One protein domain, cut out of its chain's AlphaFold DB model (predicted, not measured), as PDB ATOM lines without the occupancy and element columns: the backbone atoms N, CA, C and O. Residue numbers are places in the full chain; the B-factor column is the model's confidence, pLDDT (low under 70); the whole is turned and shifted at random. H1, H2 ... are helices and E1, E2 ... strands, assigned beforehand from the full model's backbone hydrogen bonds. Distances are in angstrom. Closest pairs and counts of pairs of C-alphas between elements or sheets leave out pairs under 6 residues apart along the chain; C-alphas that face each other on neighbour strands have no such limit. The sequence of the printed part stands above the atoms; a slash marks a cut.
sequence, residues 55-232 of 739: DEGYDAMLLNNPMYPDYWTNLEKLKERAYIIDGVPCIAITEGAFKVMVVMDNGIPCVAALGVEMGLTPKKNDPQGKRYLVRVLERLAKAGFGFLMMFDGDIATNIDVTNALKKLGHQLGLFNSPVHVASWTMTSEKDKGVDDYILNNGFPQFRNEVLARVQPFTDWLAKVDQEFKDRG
ATOM      1  N   ASP A  55      -0.466  24.536  36.996       47.34
ATOM      2  CA  ASP A  55      -0.014  24.825  38.362       47.34
ATOM      3  C   ASP A  55      -1.011  25.733  39.115       47.34
ATOM      4  O   ASP A  55      -1.365  25.396  40.247       47.34
ATOM      5  N   GLU A  56      -1.583  26.760  38.482       51.56
ATOM      6  CA  GLU A  56      -2.521  27.699  39.143       51.56
ATOM      7  C   GLU A  56      -3.966  27.167  39.319       51.56
ATOM      8  O   GLU A  56      -4.719  27.662  40.156       51.56
ATOM      9  N   GLY A  57      -4.347  26.102  38.601       66.50
ATOM     10  CA  GLY A  57      -5.698  25.516  38.639       66.50
ATOM     11  C   GLY A  57      -6.669  26.128  37.617       66.50
ATOM     12  O   GLY A  57      -6.435  27.208  37.086       66.50
ATOM     13  N   TYR A  58      -7.747  25.405  37.293       80.12
ATOM     14  CA  TYR A  58      -8.631  25.743  36.170       80.12
ATOM     15  C   TYR A  58     -10.118  25.467  36.434       80.12
ATOM     16  O   TYR A  58     -10.478  24.684  37.316       80.12
ATOM     17  N   ASP A  59     -10.971  26.086  35.618       85.94
ATOM     18  CA  ASP A  59     -12.429  25.930  35.591       85.94
ATOM     19  C   ASP A  59     -12.955  26.065  34.144       85.94
ATOM     20  O   ASP A  59     -12.220  26.463  33.236       85.94
ATOM     21  N   ALA A  60     -14.229  25.758  33.897       90.81
ATOM     22  CA  ALA A  60     -14.836  25.983  32.581       90.81
ATOM     23  C   ALA A  60     -15.024  27.491  32.311       90.81
ATOM     24  O   ALA A  60     -15.411  28.249  33.201       90.81
ATOM     25  N   MET A  61     -14.773  27.950  31.081       92.06
ATOM     26  CA  MET A  61     -14.911  29.365  30.720       92.06
ATOM     27  C   MET A  61     -16.379  29.753  30.517       92.06
ATOM     28  O   MET A  61     -17.068  29.199  29.657       92.06
ATOM     29  N   LEU A  62     -16.814  30.785  31.238       93.69
ATOM     30  CA  LEU A  62     -18.092  31.469  31.049       93.69
ATOM     31  C   LEU A  62     -17.896  32.720  30.182       93.69
ATOM     32  O   LEU A  62     -17.367  33.723  30.657       93.69
ATOM     33  N   LEU A  63     -18.253  32.697  28.896       92.94
ATOM     34  CA  LEU A  63     -17.993  33.849  28.019       92.94
ATOM     35  C   LEU A  63     -18.973  35.001  28.280       92.94
ATOM     36  O   LEU A  63     -20.175  34.785  28.407       92.94
ATOM     37  N   ASN A  64     -18.464  36.235  28.351       88.31
ATOM     38  CA  ASN A  64     -19.294  37.423  28.555       88.31
ATOM     39  C   ASN A  64     -20.270  37.615  27.382       88.31
ATOM     40  O   ASN A  64     -19.845  37.633  26.227       88.31
ATOM     41  N   ASN A  65     -21.558  37.812  27.673       89.50
ATOM     42  CA  ASN A  65     -22.545  38.192  26.663       89.50
ATOM     43  C   ASN A  65     -22.656  39.732  26.604       89.50
ATOM     44  O   ASN A  65     -22.959  40.339  27.632       89.50
ATOM     45  N   PRO A  66     -22.448  40.382  25.443       86.75
ATOM     46  CA  PRO A  66     -22.418  41.845  25.352       86.75
ATOM     47  C   PRO A  66     -23.783  42.511  25.587       86.75
ATOM     48  O   PRO A  66     -23.826  43.683  25.948       86.75
ATOM     49  N   MET A  67     -24.889  41.780  25.412       88.50
ATOM     50  CA  MET A  67     -26.252  42.289  25.608       88.50
ATOM     51  C   MET A  67     -26.776  42.063  27.033       88.50
ATOM     52  O   MET A  67     -27.761  42.683  27.431       88.50
ATOM     53  N   TYR A  68     -26.147  41.166  27.799       88.88
ATOM     54  CA  TYR A  68     -26.658  40.686  29.082       88.88
ATOM     55  C   TYR A  68     -25.534  40.592  30.130       88.88
ATOM     56  O   TYR A  68     -24.936  39.527  30.300       88.88
ATOM     57  N   PRO A  69     -25.256  41.667  30.890       86.88
ATOM     58  CA  PRO A  69     -24.264  41.637  31.969       86.88
ATOM     59  C   PRO A  69     -24.568  40.606  33.072       86.88
ATOM     60  O   PRO A  69     -23.654  40.152  33.754       86.88
ATOM     61  N   ASP A  70     -25.837  40.204  33.235       88.75
ATOM     62  CA  ASP A  70     -26.292  39.212  34.218       88.75
ATOM     63  C   ASP A  70     -26.374  37.765  33.678       88.75
ATOM     64  O   ASP A  70     -26.870  36.879  34.372       88.75
ATOM     65  N   TYR A  71     -25.875  37.491  32.462       92.88
ATOM     66  CA  TYR A  71     -26.108  36.227  31.734       92.88
ATOM     67  C   TYR A  71     -25.757  34.952  32.521       92.88
ATOM     68  O   TYR A  71     -26.497  33.976  32.465       92.88
ATOM     69  N   TRP A  72     -24.656  34.958  33.281       93.81
ATOM     70  CA  TRP A  72     -24.185  33.797  34.058       93.81
ATOM     71  C   TRP A  72     -24.451  33.884  35.568       93.81
ATOM     72  O   TRP A  72     -23.973  33.030  36.327       93.81
ATOM     73  N   THR A  73     -25.176  34.909  36.018       90.94
ATOM     74  CA  THR A  73     -25.550  35.119  37.428       90.94
ATOM     75  C   THR A  73     -27.061  35.036  37.635       90.94
ATOM     76  O   THR A  73     -27.503  34.529  38.662       90.94
ATOM     77  N   ASN A  74     -27.859  35.450  36.650       92.38
ATOM     78  CA  ASN A  74     -29.315  35.372  36.684       92.38
ATOM     79  C   ASN A  74     -29.813  34.023  36.144       92.38
ATOM     80  O   ASN A  74     -30.141  33.883  34.965       92.38
ATOM     81  N   LEU A  75     -29.827  33.014  37.018       92.31
ATOM     82  CA  LEU A  75     -30.056  31.622  36.625       92.31
ATOM     83  C   LEU A  75     -31.457  31.365  36.047       92.31
ATOM     84  O   LEU A  75     -31.572  30.557  35.131       92.31
ATOM     85  N   GLU A  76     -32.500  32.076  36.483       93.06
ATOM     86  CA  GLU A  76     -33.846  31.894  35.915       93.06
ATOM     87  C   GLU A  76     -33.935  32.451  34.486       93.06
ATOM     88  O   GLU A  76     -34.315  31.717  33.573       93.06
ATOM     89  N   LYS A  77     -33.431  33.670  34.232       94.38
ATOM     90  CA  LYS A  77     -33.295  34.175  32.851       94.38
ATOM     91  C   LYS A  77     -32.335  33.335  31.996       94.38
ATOM     92  O   LYS A  77     -32.357  33.418  30.767       94.38
ATOM     93  N   LEU A  78     -31.418  32.584  32.606       95.44
ATOM     94  CA  LEU A  78     -30.541  31.658  31.889       95.44
ATOM     95  C   LEU A  78     -31.293  30.373  31.498       95.44
ATOM     96  O   LEU A  78     -31.088  29.891  30.388       95.44
ATOM     97  N   LYS A  79     -32.218  29.873  32.335       95.38
ATOM     98  CA  LYS A  79     -33.151  28.783  31.979       95.38
ATOM     99  C   LYS A  79     -34.085  29.184  30.838       95.38
ATOM    100  O   LYS A  79     -34.249  28.401  29.911       95.38
ATOM    101  N   GLU A  80     -34.613  30.411  30.849       94.50
ATOM    102  CA  GLU A  80     -35.437  30.969  29.755       94.50
ATOM    103  C   GLU A  80     -34.722  30.974  28.390       94.50
ATOM    104  O   GLU A  80     -35.374  30.919  27.350       94.50
ATOM    105  N   ARG A  81     -33.383  31.046  28.384       93.31
ATOM    106  CA  ARG A  81     -32.549  31.017  27.170       93.31
ATOM    107  C   ARG A  81     -31.945  29.643  26.867       93.31
ATOM    108  O   ARG A  81     -31.346  29.477  25.810       93.31
ATOM    109  N   ALA A  82     -32.027  28.685  27.786       94.69
ATOM    110  CA  ALA A  82     -31.396  27.377  27.642       94.69
ATOM    111  C   ALA A  82     -32.070  26.538  26.547       94.69
ATOM    112  O   ALA A  82     -33.253  26.707  26.247       94.69
ATOM    113  N   TYR A  83     -31.327  25.600  25.955       93.44
ATOM    114  CA  TYR A  83     -31.903  24.708  24.953       93.44
ATOM    115  C   TYR A  83     -32.773  23.659  25.657       93.44
ATOM    116  O   TYR A  83     -32.263  22.855  26.434       93.44
ATOM    117  N   ILE A  84     -34.087  23.690  25.433       93.38
ATOM    118  CA  ILE A  84     -35.029  22.814  26.138       93.38
ATOM    119  C   ILE A  84     -35.018  21.413  25.512       93.38
ATOM    120  O   ILE A  84     -35.288  21.270  24.319       93.38
ATOM    121  N   ILE A  85     -34.763  20.386  26.325       88.25
ATOM    122  CA  ILE A  85     -34.898  18.967  25.956       88.25
ATOM    123  C   ILE A  85     -35.820  18.313  26.986       88.25
ATOM    124  O   ILE A  85     -35.577  18.440  28.184       88.25
ATOM    125  N   ASP A  86     -36.908  17.685  26.535       86.62
ATOM    126  CA  ASP A  86     -37.922  17.023  27.377       86.62
ATOM    127  C   ASP A  86     -38.427  17.871  28.566       86.62
ATOM    128  O   ASP A  86     -38.695  17.384  29.662       86.62
ATOM    129  N   GLY A  87     -38.557  19.183  28.335       87.19
ATOM    130  CA  GLY A  87     -38.988  20.170  29.332       87.19
ATOM    131  C   GLY A  87     -37.883  20.680  30.266       87.19
ATOM    132  O   GLY A  87     -38.140  21.582  31.062       87.19
ATOM    133  N   VAL A  88     -36.657  20.160  30.162       89.56
ATOM    134  CA  VAL A  88     -35.514  20.544  31.002       89.56
ATOM    135  C   VAL A  88     -34.608  21.550  30.272       89.56
ATOM    136  O   VAL A  88     -34.238  21.313  29.120       89.56
ATOM    137  N   PRO A  89     -34.214  22.666  30.917       96.00
ATOM    138  CA  PRO A  89     -33.265  23.623  30.352       96.00
ATOM    139  C   PRO A  89     -31.841  23.056  30.329       96.00
ATOM    140  O   PRO A  89     -31.239  22.847  31.383       96.00
ATOM    141  N   CYS A  90     -31.278  22.838  29.137       96.25
ATOM    142  CA  CYS A  90     -29.915  22.334  28.963       96.25
ATOM    143  C   CYS A  90     -28.908  23.442  28.610       96.25
ATOM    144  O   CYS A  90     -29.138  24.253  27.709       96.25
ATOM    145  N   ILE A  91     -27.753  23.425  29.284       97.50
ATOM    146  CA  ILE A  91     -26.564  24.209  28.917       97.50
ATOM    147  C   ILE A  91     -25.665  23.357  28.018       97.50
ATOM    148  O   ILE A  91     -25.395  22.193  28.323       97.50
ATOM    149  N   ALA A  92     -25.172  23.921  26.917       96.56
ATOM    150  CA  ALA A  92     -24.239  23.215  26.048       96.56
ATOM    151  C   ALA A  92     -22.795  23.244  26.589       96.56
ATOM    152  O   ALA A  92     -22.366  24.216  27.211       96.56
ATOM    153  N   ILE A  93     -22.025  22.184  26.336       95.50
ATOM    154  CA  ILE A  93     -20.596  22.094  26.670       95.50
ATOM    155  C   ILE A  93     -19.820  21.730  25.404       95.50
ATOM    156  O   ILE A  93     -20.162  20.760  24.727       95.50
ATOM    157  N   THR A  94     -18.752  22.469  25.106       92.94
ATOM    158  CA  THR A  94     -17.795  22.115  24.044       92.94
ATOM    159  C   THR A  94     -16.372  22.566  24.395       92.94
ATOM    160  O   THR A  94     -16.127  23.175  25.440       92.94
ATOM    161  N   GLU A  95     -15.410  22.227  23.544       88.38
ATOM    162  CA  GLU A  95     -13.988  22.519  23.705       88.38
ATOM    163  C   GLU A  95     -13.617  23.898  23.138       88.38
ATOM    164  O   GLU A  95     -13.734  24.140  21.941       88.38
ATOM    165  N   GLY A  96     -13.036  24.768  23.963       85.56
ATOM    166  CA  GLY A  96     -12.413  26.007  23.494       85.56
ATOM    167  C   GLY A  96     -13.391  27.135  23.141       85.56
ATOM    168  O   GLY A  96     -14.546  26.945  22.759       85.56
ATOM    169  N   ALA A  97     -12.925  28.370  23.311       88.25
ATOM    170  CA  ALA A  97     -13.822  29.512  23.418       88.25
ATOM    171  C   ALA A  97     -14.464  29.961  22.091       88.25
ATOM    172  O   ALA A  97     -15.604  30.411  22.111       88.25
ATOM    173  N   PHE A  98     -13.807  29.811  20.934       87.31
ATOM    174  CA  PHE A  98     -14.440  30.156  19.647       87.31
ATOM    175  C   PHE A  98     -15.621  29.228  19.310       87.31
ATOM    176  O   PHE A  98     -16.639  29.714  18.824       87.31
ATOM    177  N   LYS A  99     -15.535  27.931  19.653       89.88
ATOM    178  CA  LYS A  99     -16.647  26.977  19.491       89.88
ATOM    179  C   LYS A  99     -17.870  27.440  20.285       89.88
ATOM    180  O   LYS A  99     -18.977  27.515  19.761       89.88
ATOM    181  N   VAL A 100     -17.638  27.861  21.528       93.06
ATOM    182  CA  VAL A 100     -18.664  28.445  22.404       93.06
ATOM    183  C   VAL A 100     -19.224  29.761  21.865       93.06
ATOM    184  O   VAL A 100     -20.434  29.951  21.931       93.06
ATOM    185  N   MET A 101     -18.396  30.647  21.295       91.62
ATOM    186  CA  MET A 101     -18.876  31.897  20.686       91.62
ATOM    187  C   MET A 101     -19.885  31.633  19.566       91.62
ATOM    188  O   MET A 101     -20.963  32.215  19.599       91.62
ATOM    189  N   VAL A 102     -19.586  30.726  18.628       92.88
ATOM    190  CA  VAL A 102     -20.498  30.405  17.510       92.88
ATOM    191  C   VAL A 102     -21.817  29.801  18.012       92.88
ATOM    192  O   VAL A 102     -22.886  30.124  17.492       92.88
ATOM    193  N   VAL A 103     -21.773  28.976  19.061       94.31
ATOM    194  CA  VAL A 103     -22.972  28.394  19.689       94.31
ATOM    195  C   VAL A 103     -23.809  29.455  20.428       94.31
ATOM    196  O   VAL A 103     -25.034  29.466  20.298       94.31
ATOM    197  N   MET A 104     -23.166  30.372  21.161       94.50
ATOM    198  CA  MET A 104     -23.841  31.447  21.905       94.50
ATOM    199  C   MET A 104     -24.409  32.550  21.006       94.50
ATOM    200  O   MET A 104     -25.460  33.099  21.329       94.50
ATOM    201  N   ASP A 105     -23.748  32.860  19.888       93.25
ATOM    202  CA  ASP A 105     -24.230  33.804  18.869       93.25
ATOM    203  C   ASP A 105     -25.544  33.312  18.235       93.25
ATOM    204  O   ASP A 105     -26.499  34.067  18.072       93.25
ATOM    205  N   ASN A 106     -25.656  31.994  18.039       92.81
ATOM    206  CA  ASN A 106     -26.888  31.319  17.621       92.81
ATOM    207  C   ASN A 106     -27.872  31.037  18.781       92.81
ATOM    208  O   ASN A 106     -28.795  30.230  18.653       92.81
ATOM    209  N   GLY A 107     -27.705  31.727  19.912       91.38
ATOM    210  CA  GLY A 107     -28.682  31.798  20.999       91.38
ATOM    211  C   GLY A 107     -28.649  30.662  22.022       91.38
ATOM    212  O   GLY A 107     -29.462  30.694  22.942       91.38
ATOM    213  N   ILE A 108     -27.733  29.692  21.919       94.31
ATOM    214  CA  ILE A 108     -27.637  28.567  22.866       94.31
ATOM    215  C   ILE A 108     -26.601  28.887  23.962       94.31
ATOM    216  O   ILE A 108     -25.415  29.027  23.652       94.31
ATOM    217  N   PRO A 109     -26.985  28.958  25.252       96.44
ATOM    218  CA  PRO A 109     -26.035  29.113  26.348       96.44
ATOM    219  C   PRO A 109     -25.043  27.951  26.384       96.44
ATOM    220  O   PRO A 109     -25.433  26.785  26.474       96.44
ATOM    221  N   CYS A 110     -23.753  28.272  26.315       96.62
ATOM    222  CA  CYS A 110     -22.692  27.284  26.168       96.62
ATOM    223  C   CYS A 110     -21.464  27.656  27.011       96.62
ATOM    224  O   CYS A 110     -21.168  28.838  27.195       96.62
ATOM    225  N   VAL A 111     -20.758  26.656  27.539       95.56
ATOM    226  CA  VAL A 111     -19.573  26.831  28.397       95.56
ATOM    227  C   VAL A 111     -18.356  26.128  27.801       95.56
ATOM    228  O   VAL A 111     -18.473  25.035  27.240       95.56
ATOM    229  N   ALA A 112     -17.179  26.753  27.909       92.75
ATOM    230  CA  ALA A 112     -15.970  26.245  27.259       92.75
ATOM    231  C   ALA A 112     -15.153  25.385  28.222       92.75
ATOM    232  O   ALA A 112     -14.553  25.897  29.169       92.75
ATOM    233  N   ALA A 113     -15.062  24.090  27.944       90.12
ATOM    234  CA  ALA A 113     -14.010  23.275  28.526       90.12
ATOM    235  C   ALA A 113     -12.664  23.704  27.913       90.12
ATOM    236  O   ALA A 113     -12.536  23.824  26.692       90.12
ATOM    237  N   LEU A 114     -11.639  23.913  28.744       81.69
ATOM    238  CA  LEU A 114     -10.283  24.287  28.293       81.69
ATOM    239  C   LEU A 114      -9.549  23.146  27.548       81.69
ATOM    240  O   LEU A 114      -8.454  23.340  27.024       81.69
ATOM    241  N   GLY A 115     -10.178  21.971  27.504       79.44
ATOM    242  CA  GLY A 115      -9.834  20.726  26.823       79.44
ATOM    243  C   GLY A 115     -10.849  19.659  27.261       79.44
ATOM    244  O   GLY A 115     -11.502  19.846  28.287       79.44
ATOM    245  N   VAL A 116     -11.008  18.546  26.539       71.50
ATOM    246  CA  VAL A 116     -12.079  17.559  26.835       71.50
ATOM    247  C   VAL A 116     -11.990  16.977  28.261       71.50
ATOM    248  O   VAL A 116     -12.997  16.858  28.950       71.50
ATOM    249  N   GLU A 117     -10.781  16.698  28.760       76.44
ATOM    250  CA  GLU A 117     -10.564  16.274  30.156       76.44
ATOM    251  C   GLU A 117     -10.745  17.400  31.202       76.44
ATOM    252  O   GLU A 117     -10.780  17.114  32.399       76.44
ATOM    253  N   MET A 118     -10.842  18.669  30.790       79.12
ATOM    254  CA  MET A 118     -10.793  19.849  31.673       79.12
ATOM    255  C   MET A 118     -12.181  20.287  32.178       79.12
ATOM    256  O   MET A 118     -12.307  21.332  32.807       79.12
ATOM    257  N   GLY A 119     -13.227  19.493  31.921       80.56
ATOM    258  CA  GLY A 119     -14.512  19.593  32.631       80.56
ATOM    259  C   GLY A 119     -14.483  18.970  34.037       80.56
ATOM    260  O   GLY A 119     -15.446  19.109  34.790       80.56
ATOM    261  N   LEU A 120     -13.386  18.296  34.401       81.81
ATOM    262  CA  LEU A 120     -13.179  17.649  35.699       81.81
ATOM    263  C   LEU A 120     -11.934  18.198  36.412       81.81
ATOM    264  O   LEU A 120     -11.008  18.664  35.752       81.81
ATOM    265  N   THR A 121     -11.860  18.085  37.739       78.62
ATOM    266  CA  THR A 121     -10.755  18.606  38.568       78.62
ATOM    267  C   THR A 121      -9.365  18.124  38.112       78.62
ATOM    268  O   THR A 121      -9.250  17.011  37.588       78.62
ATOM    269  N   PRO A 122      -8.279  18.898  38.329       71.81
ATOM    270  CA  PRO A 122      -6.922  18.484  37.959       71.81
ATOM    271  C   PRO A 122      -6.517  17.157  38.614       71.81
ATOM    272  O   PRO A 122      -6.743  16.977  39.809       71.81
ATOM    273  N   LYS A 123      -5.835  16.266  37.878       66.44
ATOM    274  CA  LYS A 123      -5.332  14.975  38.405       66.44
ATOM    275  C   LYS A 123      -4.437  15.156  39.647       66.44
ATOM    276  O   LYS A 123      -4.537  14.389  40.593       66.44
ATOM    277  N   LYS A 124      -3.630  16.225  39.689       63.88
ATOM    278  CA  LYS A 124      -2.804  16.598  40.856       63.88
ATOM    279  C   LYS A 124      -3.604  16.978  42.119       63.88
ATOM    280  O   LYS A 124      -3.075  16.866  43.217       63.88
ATOM    281  N   ASN A 125      -4.859  17.410  41.969       53.12
ATOM    282  CA  ASN A 125      -5.747  17.810  43.071       53.12
ATOM    283  C   ASN A 125      -6.650  16.646  43.527       53.12
ATOM    284  O   ASN A 125      -7.549  16.842  44.341       53.12
ATOM    285  N   ASP A 126      -6.438  15.448  42.981       55.25
ATOM    286  CA  ASP A 126      -7.229  14.247  43.226       55.25
ATOM    287  C   ASP A 126      -6.296  13.016  43.287       55.25
ATOM    288  O   ASP A 126      -6.231  12.210  42.355       55.25
ATOM    289  N   PRO A 127      -5.549  12.839  44.394       44.97
ATOM    290  CA  PRO A 127      -4.651  11.696  44.571       44.97
ATOM    291  C   PRO A 127      -5.390  10.353  44.739       44.97
ATOM    292  O   PRO A 127      -4.741   9.324  44.897       44.97
ATOM    293  N   GLN A 128      -6.730  10.351  44.724       44.81
ATOM    294  CA  GLN A 128      -7.570   9.148  44.775       44.81
ATOM    295  C   GLN A 128      -8.106   8.725  43.393       44.81
ATOM    296  O   GLN A 128      -8.695   7.652  43.283       44.81
ATOM    297  N   GLY A 129      -7.906   9.530  42.341       52.56
ATOM    298  CA  GLY A 129      -8.288   9.201  40.960       52.56
ATOM    299  C   GLY A 129      -9.793   9.250  40.652       52.56
ATOM    300  O   GLY A 129     -10.226   8.655  39.663       52.56
ATOM    301  N   LYS A 130     -10.594   9.934  41.478       55.56
ATOM    302  CA  LYS A 130     -12.067   9.993  41.394       55.56
ATOM    303  C   LYS A 130     -12.624  11.071  40.448       55.56
ATOM    304  O   LYS A 130     -13.732  10.913  39.940       55.56
ATOM    305  N   ARG A 131     -11.860  12.149  40.229       64.69
ATOM    306  CA  ARG A 131     -12.101  13.353  39.400       64.69
ATOM    307  C   ARG A 131     -13.546  13.869  39.352       64.69
ATOM    308  O   ARG A 131     -14.334  13.475  38.496       64.69
ATOM    309  N   TYR A 132     -13.838  14.837  40.214       75.19
ATOM    310  CA  TYR A 132     -15.118  15.553  40.298       75.19
ATOM    311  C   TYR A 132     -15.274  16.613  39.194       75.19
ATOM    312  O   TYR A 132     -14.305  16.940  38.513       75.19
ATOM    313  N   LEU A 133     -16.473  17.184  39.032       80.12
ATOM    314  CA  LEU A 133     -16.712  18.338  38.148       80.12
ATOM    315  C   LEU A 133     -15.861  19.565  38.533       80.12
ATOM    316  O   LEU A 133     -15.547  19.778  39.703       80.12
ATOM    317  N   VAL A 134     -15.547  20.421  37.555       84.56
ATOM    318  CA  VAL A 134     -15.082  21.795  37.834       84.56
ATOM    319  C   VAL A 134     -16.233  22.680  38.340       84.56
ATOM    320  O   VAL A 134     -17.404  22.432  38.030       84.56
ATOM    321  N   ARG A 135     -15.906  23.718  39.125       84.38
ATOM    322  CA  ARG A 135     -16.875  24.487  39.934       84.38
ATOM    323  C   ARG A 135     -18.009  25.096  39.106       84.38
ATOM    324  O   ARG A 135     -19.149  25.105  39.566       84.38
ATOM    325  N   VAL A 136     -17.741  25.576  37.888       90.50
ATOM    326  CA  VAL A 136     -18.788  26.108  36.995       90.50
ATOM    327  C   VAL A 136     -19.816  25.046  36.609       90.50
ATOM    328  O   VAL A 136     -21.015  25.332  36.634       90.50
ATOM    329  N   LEU A 137     -19.373  23.831  36.274       91.94
ATOM    330  CA  LEU A 137     -20.270  22.744  35.874       91.94
ATOM    331  C   LEU A 137     -21.059  22.216  37.074       91.94
ATOM    332  O   LEU A 137     -22.271  22.050  36.971       91.94
ATOM    333  N   GLU A 138     -20.406  22.055  38.228       85.25
ATOM    334  CA  GLU A 138     -21.068  21.694  39.488       85.25
ATOM    335  C   GLU A 138     -22.166  22.705  39.865       85.25
ATOM    336  O   GLU A 138     -23.288  22.323  40.197       85.25
ATOM    337  N   ARG A 139     -21.871  24.009  39.764       90.94
ATOM    338  CA  ARG A 139     -22.818  25.096  40.058       90.94
ATOM    339  C   ARG A 139     -24.042  25.064  39.140       90.94
ATOM    340  O   ARG A 139     -25.154  25.289  39.608       90.94
ATOM    341  N   LEU A 140     -23.848  24.799  37.846       90.88
ATOM    342  CA  LEU A 140     -24.947  24.692  36.880       90.88
ATOM    343  C   LEU A 140     -25.767  23.409  37.095       90.88
ATOM    344  O   LEU A 140     -26.994  23.462  37.043       90.88
ATOM    345  N   ALA A 141     -25.124  22.290  37.430       83.75
ATOM    346  CA  ALA A 141     -25.811  21.036  37.732       83.75
ATOM    347  C   ALA A 141     -26.704  21.175  38.981       83.75
ATOM    348  O   ALA A 141     -27.900  20.891  38.931       83.75
ATOM    349  N   LYS A 142     -26.166  21.743  40.072       81.44
ATOM    350  CA  LYS A 142     -26.927  22.061  41.299       81.44
ATOM    351  C   LYS A 142     -28.091  23.037  41.071       81.44
ATOM    352  O   LYS A 142     -29.059  23.000  41.822       81.44
ATOM    353  N   ALA A 143     -28.024  23.887  40.046       83.00
ATOM    354  CA  ALA A 143     -29.100  24.813  39.681       83.00
ATOM    355  C   ALA A 143     -30.242  24.169  38.860       83.00
ATOM    356  O   ALA A 143     -31.189  24.866  38.478       83.00
ATOM    357  N   GLY A 144     -30.177  22.856  38.602       84.62
ATOM    358  CA  GLY A 144     -31.223  22.097  37.914       84.62
ATOM    359  C   GLY A 144     -31.166  22.170  36.387       84.62
ATOM    360  O   GLY A 144     -32.163  21.868  35.734       84.62
ATOM    361  N   PHE A 145     -30.030  22.571  35.807       94.31
ATOM    362  CA  PHE A 145     -29.830  22.474  34.362       94.31
ATOM    363  C   PHE A 145     -29.513  21.030  33.943       94.31
ATOM    364  O   PHE A 145     -28.814  20.294  34.648       94.31
ATOM    365  N   GLY A 146     -29.996  20.646  32.763       94.44
ATOM    366  CA  GLY A 146     -29.433  19.542  31.988       94.44
ATOM    367  C   GLY A 146     -28.187  19.987  31.215       94.44
ATOM    368  O   GLY A 146     -27.815  21.165  31.217       94.44
ATOM    369  N   PHE A 147     -27.549  19.053  30.513       96.19
ATOM    370  CA  PHE A 147     -26.342  19.326  29.734       96.19
ATOM    371  C   PHE A 147     -26.393  18.714  28.340       96.19
ATOM    372  O   PHE A 147     -26.839  17.583  28.158       96.19
ATOM    373  N   LEU A 148     -25.881  19.463  27.364       95.38
ATOM    374  CA  LEU A 148     -25.767  19.051  25.970       95.38
ATOM    375  C   LEU A 148     -24.290  19.049  25.550       95.38
ATOM    376  O   LEU A 148     -23.696  20.099  25.311       95.38
ATOM    377  N   MET A 149     -23.676  17.871  25.476       93.19
ATOM    378  CA  MET A 149     -22.276  17.726  25.070       93.19
ATOM    379  C   MET A 149     -22.161  17.833  23.542       93.19
ATOM    380  O   MET A 149     -22.740  17.023  22.822       93.19
ATOM    381  N   MET A 150     -21.421  18.837  23.057       90.75
ATOM    382  CA  MET A 150     -21.249  19.179  21.634       90.75
ATOM    383  C   MET A 150     -19.762  19.274  21.258       90.75
ATOM    384  O   MET A 150     -19.288  20.283  20.732       90.75
ATOM    385  N   PHE A 151     -19.004  18.239  21.606       87.44
ATOM    386  CA  PHE A 151     -17.592  18.101  21.242       87.44
ATOM    387  C   PHE A 151     -17.451  17.572  19.799       87.44
ATOM    388  O   PHE A 151     -18.436  17.147  19.202       87.44
ATOM    389  N   ASP A 152     -16.242  17.648  19.238       80.00
ATOM    390  CA  ASP A 152     -15.971  17.467  17.802       80.00
ATOM    391  C   ASP A 152     -16.446  16.123  17.223       80.00
ATOM    392  O   ASP A 152     -16.421  15.086  17.885       80.00
ATOM    393  N   GLY A 153     -16.814  16.117  15.939       65.19
ATOM    394  CA  GLY A 153     -17.390  14.949  15.262       65.19
ATOM    395  C   GLY A 153     -16.492  13.698  15.188       65.19
ATOM    396  O   GLY A 153     -16.981  12.625  14.838       65.19
ATOM    397  N   ASP A 154     -15.203  13.788  15.542       66.56
ATOM    398  CA  ASP A 154     -14.252  12.667  15.494       66.56
ATOM    399  C   ASP A 154     -14.231  11.787  16.757       66.56
ATOM    400  O   ASP A 154     -13.486  10.801  16.791       66.56
ATOM    401  N   ILE A 155     -15.069  12.084  17.763       60.25
ATOM    402  CA  ILE A 155     -15.261  11.307  19.009       60.25
ATOM    403  C   ILE A 155     -15.159   9.791  18.776       60.25
ATOM    404  O   ILE A 155     -14.314   9.135  19.383       60.25
ATOM    405  N   ALA A 156     -15.941   9.244  17.837       52.50
ATOM    406  CA  ALA A 156     -16.034   7.803  17.566       52.50
ATOM    407  C   ALA A 156     -14.733   7.147  17.042       52.50
ATOM    408  O   ALA A 156     -14.672   5.925  16.893       52.50
ATOM    409  N   THR A 157     -13.690   7.933  16.765       56.00
ATOM    410  CA  THR A 157     -12.355   7.470  16.348       56.00
ATOM    411  C   THR A 157     -11.270   7.682  17.412       56.00
ATOM    412  O   THR A 157     -10.192   7.098  17.304       56.00
ATOM    413  N   ASN A 158     -11.538   8.478  18.453       67.56
ATOM    414  CA  ASN A 158     -10.561   8.860  19.471       67.56
ATOM    415  C   ASN A 158     -10.968   8.349  20.864       67.56
ATOM    416  O   ASN A 158     -11.895   8.859  21.502       67.56
ATOM    417  N   ILE A 159     -10.239   7.340  21.349       64.19
ATOM    418  CA  ILE A 159     -10.511   6.677  22.630       64.19
ATOM    419  C   ILE A 159     -10.239   7.571  23.848       64.19
ATOM    420  O   ILE A 159     -10.990   7.503  24.818       64.19
ATOM    421  N   ASP A 160      -9.241   8.460  23.792       64.38
ATOM    422  CA  ASP A 160      -8.916   9.375  24.895       64.38
ATOM    423  C   ASP A 160     -10.025  10.421  25.077       64.38
ATOM    424  O   ASP A 160     -10.514  10.641  26.187       64.38
ATOM    425  N   VAL A 161     -10.473  11.018  23.965       72.06
ATOM    426  CA  VAL A 161     -11.610  11.955  23.926       72.06
ATOM    427  C   VAL A 161     -12.880  11.261  24.406       72.06
ATOM    428  O   VAL A 161     -13.571  11.779  25.280       72.06
ATOM    429  N   THR A 162     -13.159  10.059  23.903       71.31
ATOM    430  CA  THR A 162     -14.337   9.286  24.308       71.31
ATOM    431  C   THR A 162     -14.315   8.952  25.800       71.31
ATOM    432  O   THR A 162     -15.309   9.172  26.489       71.31
ATOM    433  N   ASN A 163     -13.183   8.500  26.344       70.75
ATOM    434  CA  ASN A 163     -13.050   8.202  27.771       70.75
ATOM    435  C   ASN A 163     -13.136   9.460  28.653       70.75
ATOM    436  O   ASN A 163     -13.645   9.380  29.773       70.75
ATOM    437  N   ALA A 164     -12.702  10.625  28.164       75.81
ATOM    438  CA  ALA A 164     -12.929  11.901  28.840       75.81
ATOM    439  C   ALA A 164     -14.426  12.273  28.871       75.81
ATOM    440  O   ALA A 164     -14.937  12.628  29.934       75.81
ATOM    441  N   LEU A 165     -15.150  12.106  27.756       80.75
ATOM    442  CA  LEU A 165     -16.598  12.345  27.686       80.75
ATOM    443  C   LEU A 165     -17.410  11.366  28.539       80.75
ATOM    444  O   LEU A 165     -18.360  11.791  29.190       80.75
ATOM    445  N   LYS A 166     -17.014  10.088  28.611       77.56
ATOM    446  CA  LYS A 166     -17.605   9.117  29.546       77.56
ATOM    447  C   LYS A 166     -17.494   9.607  30.992       77.56
ATOM    448  O   LYS A 166     -18.497   9.679  31.698       77.56
ATOM    449  N   LYS A 167     -16.285   9.987  31.422       76.75
ATOM    450  CA  LYS A 167     -16.018  10.484  32.785       76.75
ATOM    451  C   LYS A 167     -16.824  11.752  33.087       76.75
ATOM    452  O   LYS A 167     -17.439  11.836  34.146       76.75
ATOM    453  N   LEU A 168     -16.876  12.698  32.144       83.56
ATOM    454  CA  LEU A 168     -17.657  13.930  32.274       83.56
ATOM    455  C   LEU A 168     -19.168  13.655  32.353       83.56
ATOM    456  O   LEU A 168     -19.818  14.126  33.282       83.56
ATOM    457  N   GLY A 169     -19.722  12.864  31.433       81.25
ATOM    458  CA  GLY A 169     -21.151  12.550  31.397       81.25
ATOM    459  C   GLY A 169     -21.634  11.780  32.629       81.25
ATOM    460  O   GLY A 169     -22.684  12.112  33.175       81.25
ATOM    461  N   HIS A 170     -20.840  10.835  33.145       76.00
ATOM    462  CA  HIS A 170     -21.138  10.185  34.426       76.00
ATOM    463  C   HIS A 170     -21.121  11.179  35.595       76.00
ATOM    464  O   HIS A 170     -22.068  11.192  36.378       76.00
ATOM    465  N   GLN A 171     -20.096  12.033  35.702       77.00
ATOM    466  CA  GLN A 171     -19.996  13.030  36.778       77.00
ATOM    467  C   GLN A 171     -21.131  14.065  36.733       77.00
ATOM    468  O   GLN A 171     -21.647  14.426  37.784       77.00
ATOM    469  N   LEU A 172     -21.585  14.488  35.547       78.50
ATOM    470  CA  LEU A 172     -22.781  15.330  35.392       78.50
ATOM    471  C   LEU A 172     -24.061  14.570  35.796       78.50
ATOM    472  O   LEU A 172     -24.904  15.109  36.513       78.50
ATOM    473  N   GLY A 173     -24.186  13.297  35.403       69.56
ATOM    474  CA  GLY A 173     -25.334  12.447  35.731       69.56
ATOM    475  C   GLY A 173     -25.523  12.175  37.230       69.56
ATOM    476  O   GLY A 173     -26.659  11.997  37.672       69.56
ATOM    477  N   LEU A 174     -24.453  12.220  38.039       68.88
ATOM    478  CA  LEU A 174     -24.541  12.105  39.507       68.88
ATOM    479  C   LEU A 174     -25.427  13.189  40.147       68.88
ATOM    480  O   LEU A 174     -25.983  12.959  41.221       68.88
ATOM    481  N   PHE A 175     -25.606  14.336  39.484       67.50
ATOM    482  CA  PHE A 175     -26.434  15.440  39.972       67.50
ATOM    483  C   PHE A 175     -27.924  15.288  39.629       67.50
ATOM    484  O   PHE A 175     -28.715  16.175  39.938       67.50
ATOM    485  N   ASN A 176     -28.321  14.179  38.986       69.81
ATOM    486  CA  ASN A 176     -29.645  13.990  38.378       69.81
ATOM    487  C   ASN A 176     -29.952  15.024  37.262       69.81
ATOM    488  O   ASN A 176     -31.102  15.195  36.862       69.81
ATOM    489  N   SER A 177     -28.922  15.690  36.730       73.94
ATOM    490  CA  SER A 177     -28.997  16.491  35.506       73.94
ATOM    491  C   SER A 177     -29.121  15.569  34.285       73.94
ATOM    492  O   SER A 177     -28.252  14.712  34.103       73.94
ATOM    493  N   PRO A 178     -30.129  15.734  33.410       82.94
ATOM    494  CA  PRO A 178     -30.186  15.010  32.143       82.94
ATOM    495  C   PRO A 178     -28.995  15.374  31.255       82.94
ATOM    496  O   PRO A 178     -28.812  16.541  30.900       82.94
ATOM    497  N   VAL A 179     -28.178  14.382  30.902       90.62
ATOM    498  CA  VAL A 179     -27.013  14.559  30.026       90.62
ATOM    499  C   VAL A 179     -27.340  13.999  28.651       90.62
ATOM    500  O   VAL A 179     -27.769  12.853  28.521       90.62
ATOM    501  N   HIS A 180     -27.089  14.802  27.627       92.88
ATOM    502  CA  HIS A 180     -27.348  14.482  26.235       92.88
ATOM    503  C   HIS A 180     -26.099  14.699  25.382       92.88
ATOM    504  O   HIS A 180     -25.217  15.488  25.738       92.88
ATOM    505  N   VAL A 181     -26.030  14.023  24.236       90.56
ATOM    506  CA  VAL A 181     -24.894  14.097  23.311       90.56
ATOM    507  C   VAL A 181     -25.379  14.487  21.917       90.56
ATOM    508  O   VAL A 181     -26.197  13.791  21.309       90.56
ATOM    509  N   ALA A 182     -24.850  15.598  21.408       89.75
ATOM    510  CA  ALA A 182     -24.926  15.955  19.999       89.75
ATOM    511  C   ALA A 182     -23.875  15.153  19.219       89.75
ATOM    512  O   ALA A 182     -22.742  14.982  19.669       89.75
ATOM    513  N   SER A 183     -24.232  14.634  18.049       82.62
ATOM    514  CA  SER A 183     -23.300  13.906  17.181       82.62
ATOM    515  C   SER A 183     -23.730  14.055  15.729       82.62
ATOM    516  O   SER A 183     -24.918  13.975  15.425       82.62
ATOM    517  N   TRP A 184     -22.767  14.254  14.833       82.50
ATOM    518  CA  TRP A 184     -22.996  14.419  13.401       82.50
ATOM    519  C   TRP A 184     -21.991  13.598  12.596       82.50
ATOM    520  O   TRP A 184     -20.911  13.257  13.077       82.50
ATOM    521  N   THR A 185     -22.356  13.248  11.365       71.56
ATOM    522  CA  THR A 185     -21.452  12.554  10.446       71.56
ATOM    523  C   THR A 185     -20.519  13.577   9.809       71.56
ATOM    524  O   THR A 185     -20.981  14.486   9.126       71.56
ATOM    525  N   MET A 186     -19.208  13.431  10.010       71.06
ATOM    526  CA  MET A 186     -18.224  14.282   9.342       71.06
ATOM    527  C   MET A 186     -18.214  14.018   7.832       71.06
ATOM    528  O   MET A 186     -17.781  12.961   7.378       71.06
ATOM    529  N   THR A 187     -18.651  15.005   7.054       65.31
ATOM    530  CA  THR A 187     -18.508  15.042   5.591       65.31
ATOM    531  C   THR A 187     -17.084  15.371   5.146       65.31
ATOM    532  O   THR A 187     -16.656  14.935   4.078       65.31
ATOM    533  N   SER A 188     -16.326  16.110   5.960       72.00
ATOM    534  CA  SER A 188     -14.913  16.410   5.726       72.00
ATOM    535  C   SER A 188     -14.183  16.799   7.021       72.00
ATOM    536  O   SER A 188     -14.808  17.087   8.039       72.00
ATOM    537  N   GLU A 189     -12.849  16.899   6.968       68.31
ATOM    538  CA  GLU A 189     -12.025  17.543   8.016       68.31
ATOM    539  C   GLU A 189     -12.465  18.990   8.324       68.31
ATOM    540  O   GLU A 189     -12.229  19.481   9.426       68.31
ATOM    541  N   LYS A 190     -13.128  19.679   7.381       68.06
ATOM    542  CA  LYS A 190     -13.661  21.034   7.594       68.06
ATOM    543  C   LYS A 190     -14.980  21.056   8.364       68.06
ATOM    544  O   LYS A 190     -15.441  22.139   8.675       68.06
ATOM    545  N   ASP A 191     -15.584  19.909   8.659       73.12
ATOM    546  CA  ASP A 191     -16.869  19.808   9.370       73.12
ATOM    547  C   ASP A 191     -16.684  19.172  10.763       73.12
ATOM    548  O   ASP A 191     -17.620  18.626  11.352       73.12
ATOM    549  N   LYS A 192     -15.442  19.197  11.275       80.12
ATOM    550  CA  LYS A 192     -15.036  18.555  12.528       80.12
ATOM    551  C   LYS A 192     -15.532  19.297  13.772       80.12
ATOM    552  O   LYS A 192     -16.093  18.663  14.664       80.12
ATOM    553  N   GLY A 193     -15.262  20.599  13.864       84.38
ATOM    554  CA  GLY A 193     -15.695  21.433  14.985       84.38
ATOM    555  C   GLY A 193     -17.164  21.826  14.860       84.38
ATOM    556  O   GLY A 193     -17.693  21.931  13.755       84.38
ATOM    557  N   VAL A 194     -17.834  22.076  15.990       88.19
ATOM    558  CA  VAL A 194     -19.200  22.633  15.981       88.19
ATOM    559  C   VAL A 194     -19.228  24.061  15.414       88.19
ATOM    560  O   VAL A 194     -20.187  24.435  14.743       88.19
ATOM    561  N   ASP A 195     -18.152  24.830  15.603       89.06
ATOM    562  CA  ASP A 195     -17.906  26.088  14.897       89.06
ATOM    563  C   ASP A 195     -17.744  25.868  13.393       89.06
ATOM    564  O   ASP A 195     -18.484  26.468  12.615       89.06
ATOM    565  N   ASP A 196     -16.822  24.992  12.986       87.19
ATOM    566  CA  ASP A 196     -16.535  24.758  11.568       87.19
ATOM    567  C   ASP A 196     -17.792  24.251  10.807       87.19
ATOM    568  O   ASP A 196     -18.119  24.769   9.736       87.19
ATOM    569  N   TYR A 197     -18.573  23.321  11.385       88.12
ATOM    570  CA  TYR A 197     -19.833  22.835  10.795       88.12
ATOM    571  C   TYR A 197     -20.885  23.952  10.665       88.12
ATOM    572  O   TYR A 197     -21.505  24.076   9.605       88.12
ATOM    573  N   ILE A 198     -21.110  24.764  11.712       90.75
ATOM    574  CA  ILE A 198     -22.109  25.853  11.678       90.75
ATOM    575  C   ILE A 198     -21.699  26.939  10.674       90.75
ATOM    576  O   ILE A 198     -22.568  27.495  10.002       90.75
ATOM    577  N   LEU A 199     -20.400  27.215  10.526       88.69
ATOM    578  CA  LEU A 199     -19.879  28.179   9.552       88.69
ATOM    579  C   LEU A 199     -20.020  27.696   8.098       88.69
ATOM    580  O   LEU A 199     -20.318  28.511   7.227       88.69
ATOM    581  N   ASN A 200     -19.841  26.397   7.830       88.06
ATOM    582  CA  ASN A 200     -19.973  25.833   6.479       88.06
ATOM    583  C   ASN A 200     -21.438  25.628   6.052       88.06
ATOM    584  O   ASN A 200     -21.791  25.923   4.912       88.06
ATOM    585  N   ASN A 201     -22.275  25.094   6.951       88.25
ATOM    586  CA  ASN A 201     -23.613  24.569   6.630       88.25
ATOM    587  C   ASN A 201     -24.759  25.461   7.153       88.25
ATOM    588  O   ASN A 201     -25.913  25.323   6.751       88.25
ATOM    589  N   GLY A 202     -24.453  26.404   8.048       90.81
ATOM    590  CA  GLY A 202     -25.426  27.293   8.672       90.81
ATOM    591  C   GLY A 202     -26.186  26.657   9.842       90.81
ATOM    592  O   GLY A 202     -26.512  25.467   9.871       90.81
ATOM    593  N   PHE A 203     -26.539  27.491  10.821       92.50
ATOM    594  CA  PHE A 203     -27.272  27.052  12.011       92.50
ATOM    595  C   PHE A 203     -28.645  26.394  11.742       92.50
ATOM    596  O   PHE A 203     -28.979  25.454  12.465       92.50
ATOM    597  N   PRO A 204     -29.440  26.773  10.714       92.31
ATOM    598  CA  PRO A 204     -30.677  26.057  10.391       92.31
ATOM    599  C   PRO A 204     -30.453  24.578  10.040       92.31
ATOM    600  O   PRO A 204     -31.253  23.734  10.444       92.31
ATOM    601  N   GLN A 205     -29.359  24.244   9.345       90.25
ATOM    602  CA  GLN A 205     -29.018  22.855   9.033       90.25
ATOM    603  C   GLN A 205     -28.506  22.125  10.281       90.25
ATOM    604  O   GLN A 205     -29.020  21.057  10.606       90.25
ATOM    605  N   PHE A 206     -27.620  22.753  11.066       91.06
ATOM    606  CA  PHE A 206     -27.172  22.223  12.365       91.06
ATOM    607  C   PHE A 206     -28.342  21.910  13.311       91.06
ATOM    608  O   PHE A 206     -28.367  20.864  13.965       91.06
ATOM    609  N   ARG A 207     -29.364  22.772  13.348       90.62
ATOM    610  CA  ARG A 207     -30.567  22.547  14.154       90.62
ATOM    611  C   ARG A 207     -31.351  21.313  13.697       90.62
ATOM    612  O   ARG A 207     -31.789  20.536  14.542       90.62
ATOM    613  N   ASN A 208     -31.507  21.122  12.390       88.06
ATOM    614  CA  ASN A 208     -32.319  20.045  11.815       88.06
ATOM    615  C   ASN A 208     -31.589  18.690  11.741       88.06
ATOM    616  O   ASN A 208     -32.229  17.644  11.828       88.06
ATOM    617  N   GLU A 209     -30.267  18.688  11.573       87.38
ATOM    618  CA  GLU A 209     -29.466  17.463  11.447       87.38
ATOM    619  C   GLU A 209     -28.834  17.012  12.761       87.38
ATOM    620  O   GLU A 209     -28.694  15.806  12.969       87.38
ATOM    621  N   VAL A 210     -28.472  17.954  13.639       89.12
ATOM    622  CA  VAL A 210     -27.739  17.672  14.880       89.12
ATOM    623  C   VAL A 210     -28.627  17.880  16.102       89.12
ATOM    624  O   VAL A 210     -28.880  16.923  16.828       89.12
ATOM    625  N   LEU A 211     -29.160  19.090  16.322       90.75
ATOM    626  CA  LEU A 211     -29.931  19.394  17.543       90.75
ATOM    627  C   LEU A 211     -31.265  18.631  17.632       90.75
ATOM    628  O   LEU A 211     -31.712  18.306  18.731       90.75
ATOM    629  N   ALA A 212     -31.875  18.300  16.491       86.81
ATOM    630  CA  ALA A 212     -33.064  17.450  16.400       86.81
ATOM    631  C   ALA A 212     -32.766  15.933  16.467       86.81
ATOM    632  O   ALA A 212     -33.696  15.130  16.429       86.81
ATOM    633  N   ARG A 213     -31.489  15.529  16.542       87.50
ATOM    634  CA  ARG A 213     -31.037  14.124  16.656       87.50
ATOM    635  C   ARG A 213     -30.150  13.878  17.881       87.50
ATOM    636  O   ARG A 213     -29.426  12.887  17.947       87.50
ATOM    637  N   VAL A 214     -30.201  14.797  18.840       91.62
ATOM    638  CA  VAL A 214     -29.553  14.669  20.145       91.62
ATOM    639  C   VAL A 214     -30.099  13.438  20.867       91.62
ATOM    640  O   VAL A 214     -31.308  13.233  20.916       91.62
ATOM    641  N   GLN A 215     -29.201  12.633  21.434       89.62
ATOM    642  CA  GLN A 215     -29.540  11.387  22.129       89.62
ATOM    643  C   GLN A 215     -29.169  11.466  23.623       89.62
ATOM    644  O   GLN A 215     -28.234  12.201  23.974       89.62
ATOM    645  N   PRO A 216     -29.838  10.712  24.514       89.50
ATOM    646  CA  PRO A 216     -29.413  10.562  25.903       89.50
ATOM    647  C   PRO A 216     -27.980  10.023  26.015       89.50
ATOM    648  O   PRO A 216     -27.540   9.189  25.219       89.50
ATOM    649  N   PHE A 217     -27.243  10.463  27.037       84.81
ATOM    650  CA  PHE A 217     -25.877   9.996  27.299       84.81
ATOM    651  C   PHE A 217     -25.799   8.480  27.535       84.81
ATOM    652  O   PHE A 217     -24.819   7.861  27.131       84.81
ATOM    653  N   THR A 218     -26.834   7.872  28.123       78.12
ATOM    654  CA  THR A 218     -26.966   6.413  28.295       78.12
ATOM    655  C   THR A 218     -26.917   5.655  26.973       78.12
ATOM    656  O   THR A 218     -26.283   4.606  26.877       78.12
ATOM    657  N   ASP A 219     -27.556   6.209  25.950       82.38
ATOM    658  CA  ASP A 219     -27.817   5.536  24.681       82.38
ATOM    659  C   ASP A 219     -26.592   5.686  23.771       82.38
ATOM    660  O   ASP A 219     -26.121   4.716  23.168       82.38
ATOM    661  N   TRP A 220     -25.992   6.884  23.788       84.00
ATOM    662  CA  TRP A 220     -24.662   7.139  23.235       84.00
ATOM    663  C   TRP A 220     -23.605   6.218  23.864       84.00
ATOM    664  O   TRP A 220     -22.826   5.601  23.138       84.00
ATOM    665  N   LEU A 221     -23.598   6.084  25.197       74.75
ATOM    666  CA  LEU A 221     -22.651   5.240  25.930       74.75
ATOM    667  C   LEU A 221     -22.788   3.767  25.529       74.75
ATOM    668  O   LEU A 221     -21.792   3.142  25.172       74.75
ATOM    669  N   ALA A 222     -24.013   3.233  25.517       72.56
ATOM    670  CA  ALA A 222     -24.279   1.849  25.130       72.56
ATOM    671  C   ALA A 222     -23.837   1.548  23.687       72.56
ATOM    672  O   ALA A 222     -23.216   0.514  23.434       72.56
ATOM    673  N   LYS A 223     -24.093   2.472  22.750       75.69
ATOM    674  CA  LYS A 223     -23.615   2.372  21.365       75.69
ATOM    675  C   LYS A 223     -22.083   2.364  21.291       75.69
ATOM    676  O   LYS A 223     -21.505   1.501  20.637       75.69
ATOM    677  N   VAL A 224     -21.430   3.305  21.969       67.88
ATOM    678  CA  VAL A 224     -19.967   3.448  21.986       67.88
ATOM    679  C   VAL A 224     -19.280   2.230  22.610       67.88
ATOM    680  O   VAL A 224     -18.266   1.764  22.092       67.88
ATOM    681  N   ASP A 225     -19.839   1.669  23.682       66.00
ATOM    682  CA  ASP A 225     -19.308   0.457  24.314       66.00
ATOM    683  C   ASP A 225     -19.460  -0.784  23.433       66.00
ATOM    684  O   ASP A 225     -18.610  -1.674  23.492       66.00
ATOM    685  N   GLN A 226     -20.497  -0.846  22.592       65.62
ATOM    686  CA  GLN A 226     -20.604  -1.892  21.578       65.62
ATOM    687  C   GLN A 226     -19.574  -1.686  20.457       65.62
ATOM    688  O   GLN A 226     -18.837  -2.617  20.141       65.62
ATOM    689  N   GLU A 227     -19.422  -0.462  19.935       65.50
ATOM    690  CA  GLU A 227     -18.420  -0.151  18.902       65.50
ATOM    691  C   GLU A 227     -16.972  -0.448  19.343       65.50
ATOM    692  O   GLU A 227     -16.146  -0.808  18.503       65.50
ATOM    693  N   PHE A 228     -16.637  -0.338  20.635       60.84
ATOM    694  CA  PHE A 228     -15.323  -0.757  21.147       60.84
ATOM    695  C   PHE A 228     -15.169  -2.281  21.237       60.84
ATOM    696  O   PHE A 228     -14.131  -2.805  20.819       60.84
ATOM    697  N   LYS A 229     -16.199  -3.000  21.707       59.09
ATOM    698  CA  LYS A 229     -16.213  -4.477  21.755       59.09
ATOM    699  C   LYS A 229     -16.073  -5.080  20.359       59.09
ATOM    700  O   LYS A 229     -15.241  -5.963  20.164       59.09
ATOM    701  N   ASP A 230     -16.796  -4.538  19.382       59.12
ATOM    702  CA  ASP A 230     -16.740  -4.960  17.975       59.12
ATOM    703  C   ASP A 230     -15.359  -4.697  17.336       59.12
ATOM    704  O   ASP A 230     -14.964  -5.378  16.390       59.12
ATOM    705  N   ARG A 231     -14.590  -3.739  17.876       52.31
ATOM    706  CA  ARG A 231     -13.196  -3.441  17.490       52.31
ATOM    707  C   ARG A 231     -12.152  -4.210  18.315       52.31
ATOM    708  O   ARG A 231     -10.958  -3.994  18.120       52.31
ATOM    709  N   GLY A 232     -12.571  -5.087  19.230       41.78
ATOM    710  CA  GLY A 232     -11.682  -5.874  20.093       41.78
ATOM    711  C   GLY A 232     -10.954  -5.065  21.175       41.78
ATOM    712  O   GLY A 232      -9.961  -5.541  21.722       41.78
TER     713      GLY A 232
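What this domain is: This is residues 55 to 232 of the 739 residues of a protein of Planktothrix sp. PCC 11201 (UniProt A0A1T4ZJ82). A small twisted sheet of five short strands makes the core, with H2 over one face and H4 and H5 over the opposite face. H6 and H7 make a corner off the sheet, H6 packing on H2, while H8 starts beside E5 and leads away to one end of the longest axis. The printed part has 178 residues with eight named helices and five named strands, in the order H1 E1 E2 H2 E3 H3 H4 E4 H5 E5 H6 H7 H8; the class is mixed, helices and strands. The sheet is branched at E2 and mixed. The whole is compact, with a radius of gyration of the C-alphas of 15.7 A and spans of 50 by 43 by 33 A.

How they stand to each other: Beside E2, residues 88 to 95, lie E1, residues 83 to 85, and E3, residues 110 to 113, on one side, and E4, residues 146 to 149, on the other side. E5, residues 179 to 181, is the other neighbour of E4. E1 and E2 are an antiparallel hairpin, N 83 and O 90 at 3.1 A. The other neighbours are parallel, within hydrogen-bond range at N 111 and O 92, 2.9 A, N 93 and O 148, 2.9 A, and N 180 and O 147, 2.8 A. H2, residues 97 to 105, is over E3 at a height over the sheet of 7.9 A. On the opposite face H4, residues 135 to 142, is over E2 at 9.6 A, and H5, residues 159 to 173, over E5 at 10.4 A; each is only just not over E4, with 2 C-alphas on it. E2, H2, E3 and E4, H5, E5 are strand-helix-strand units, parallel strands joined through a helix, with right-handed crossovers. H3, residues 116 to 119, touches H5, closest C-alphas Glu 117 and Ala 164, 5.1 A. H8, residues 217 to 230, is close to but not clearly touching H5, Gly 169 to Phe 217, 6.8 A between C-alphas. H6, residues 194 to 201, touches H2, C-alphas Lys 99 and Asp 195 at 4.8 A; H7, residues 203 to 209, only just touches H6, only at the corner, with 3 pairs within 8 A. H1, residues 75 to 79, only grazes the sheet. Every O i to N i+4 pair is within range in the helices but H3, too short for one.

Where its parts are: H1 begins at C-alpha 75 (-30.056, 31.622, 36.625). E2 is 22.8 A long, H5 20.6 A and H8 19.9 A, ending at C-alpha 230 (-16.740, -4.960, 17.975).

The domain as a whole: The C-alphas of Met 67 and Gly 232 are farthest apart, 50.6 A. The printed part has no cut; H3 to H4 and E5 to H6 are long links. Mean pLDDT of the printed part is 81.6; residues 123 to 131 and 224 to 232 are among those under 70.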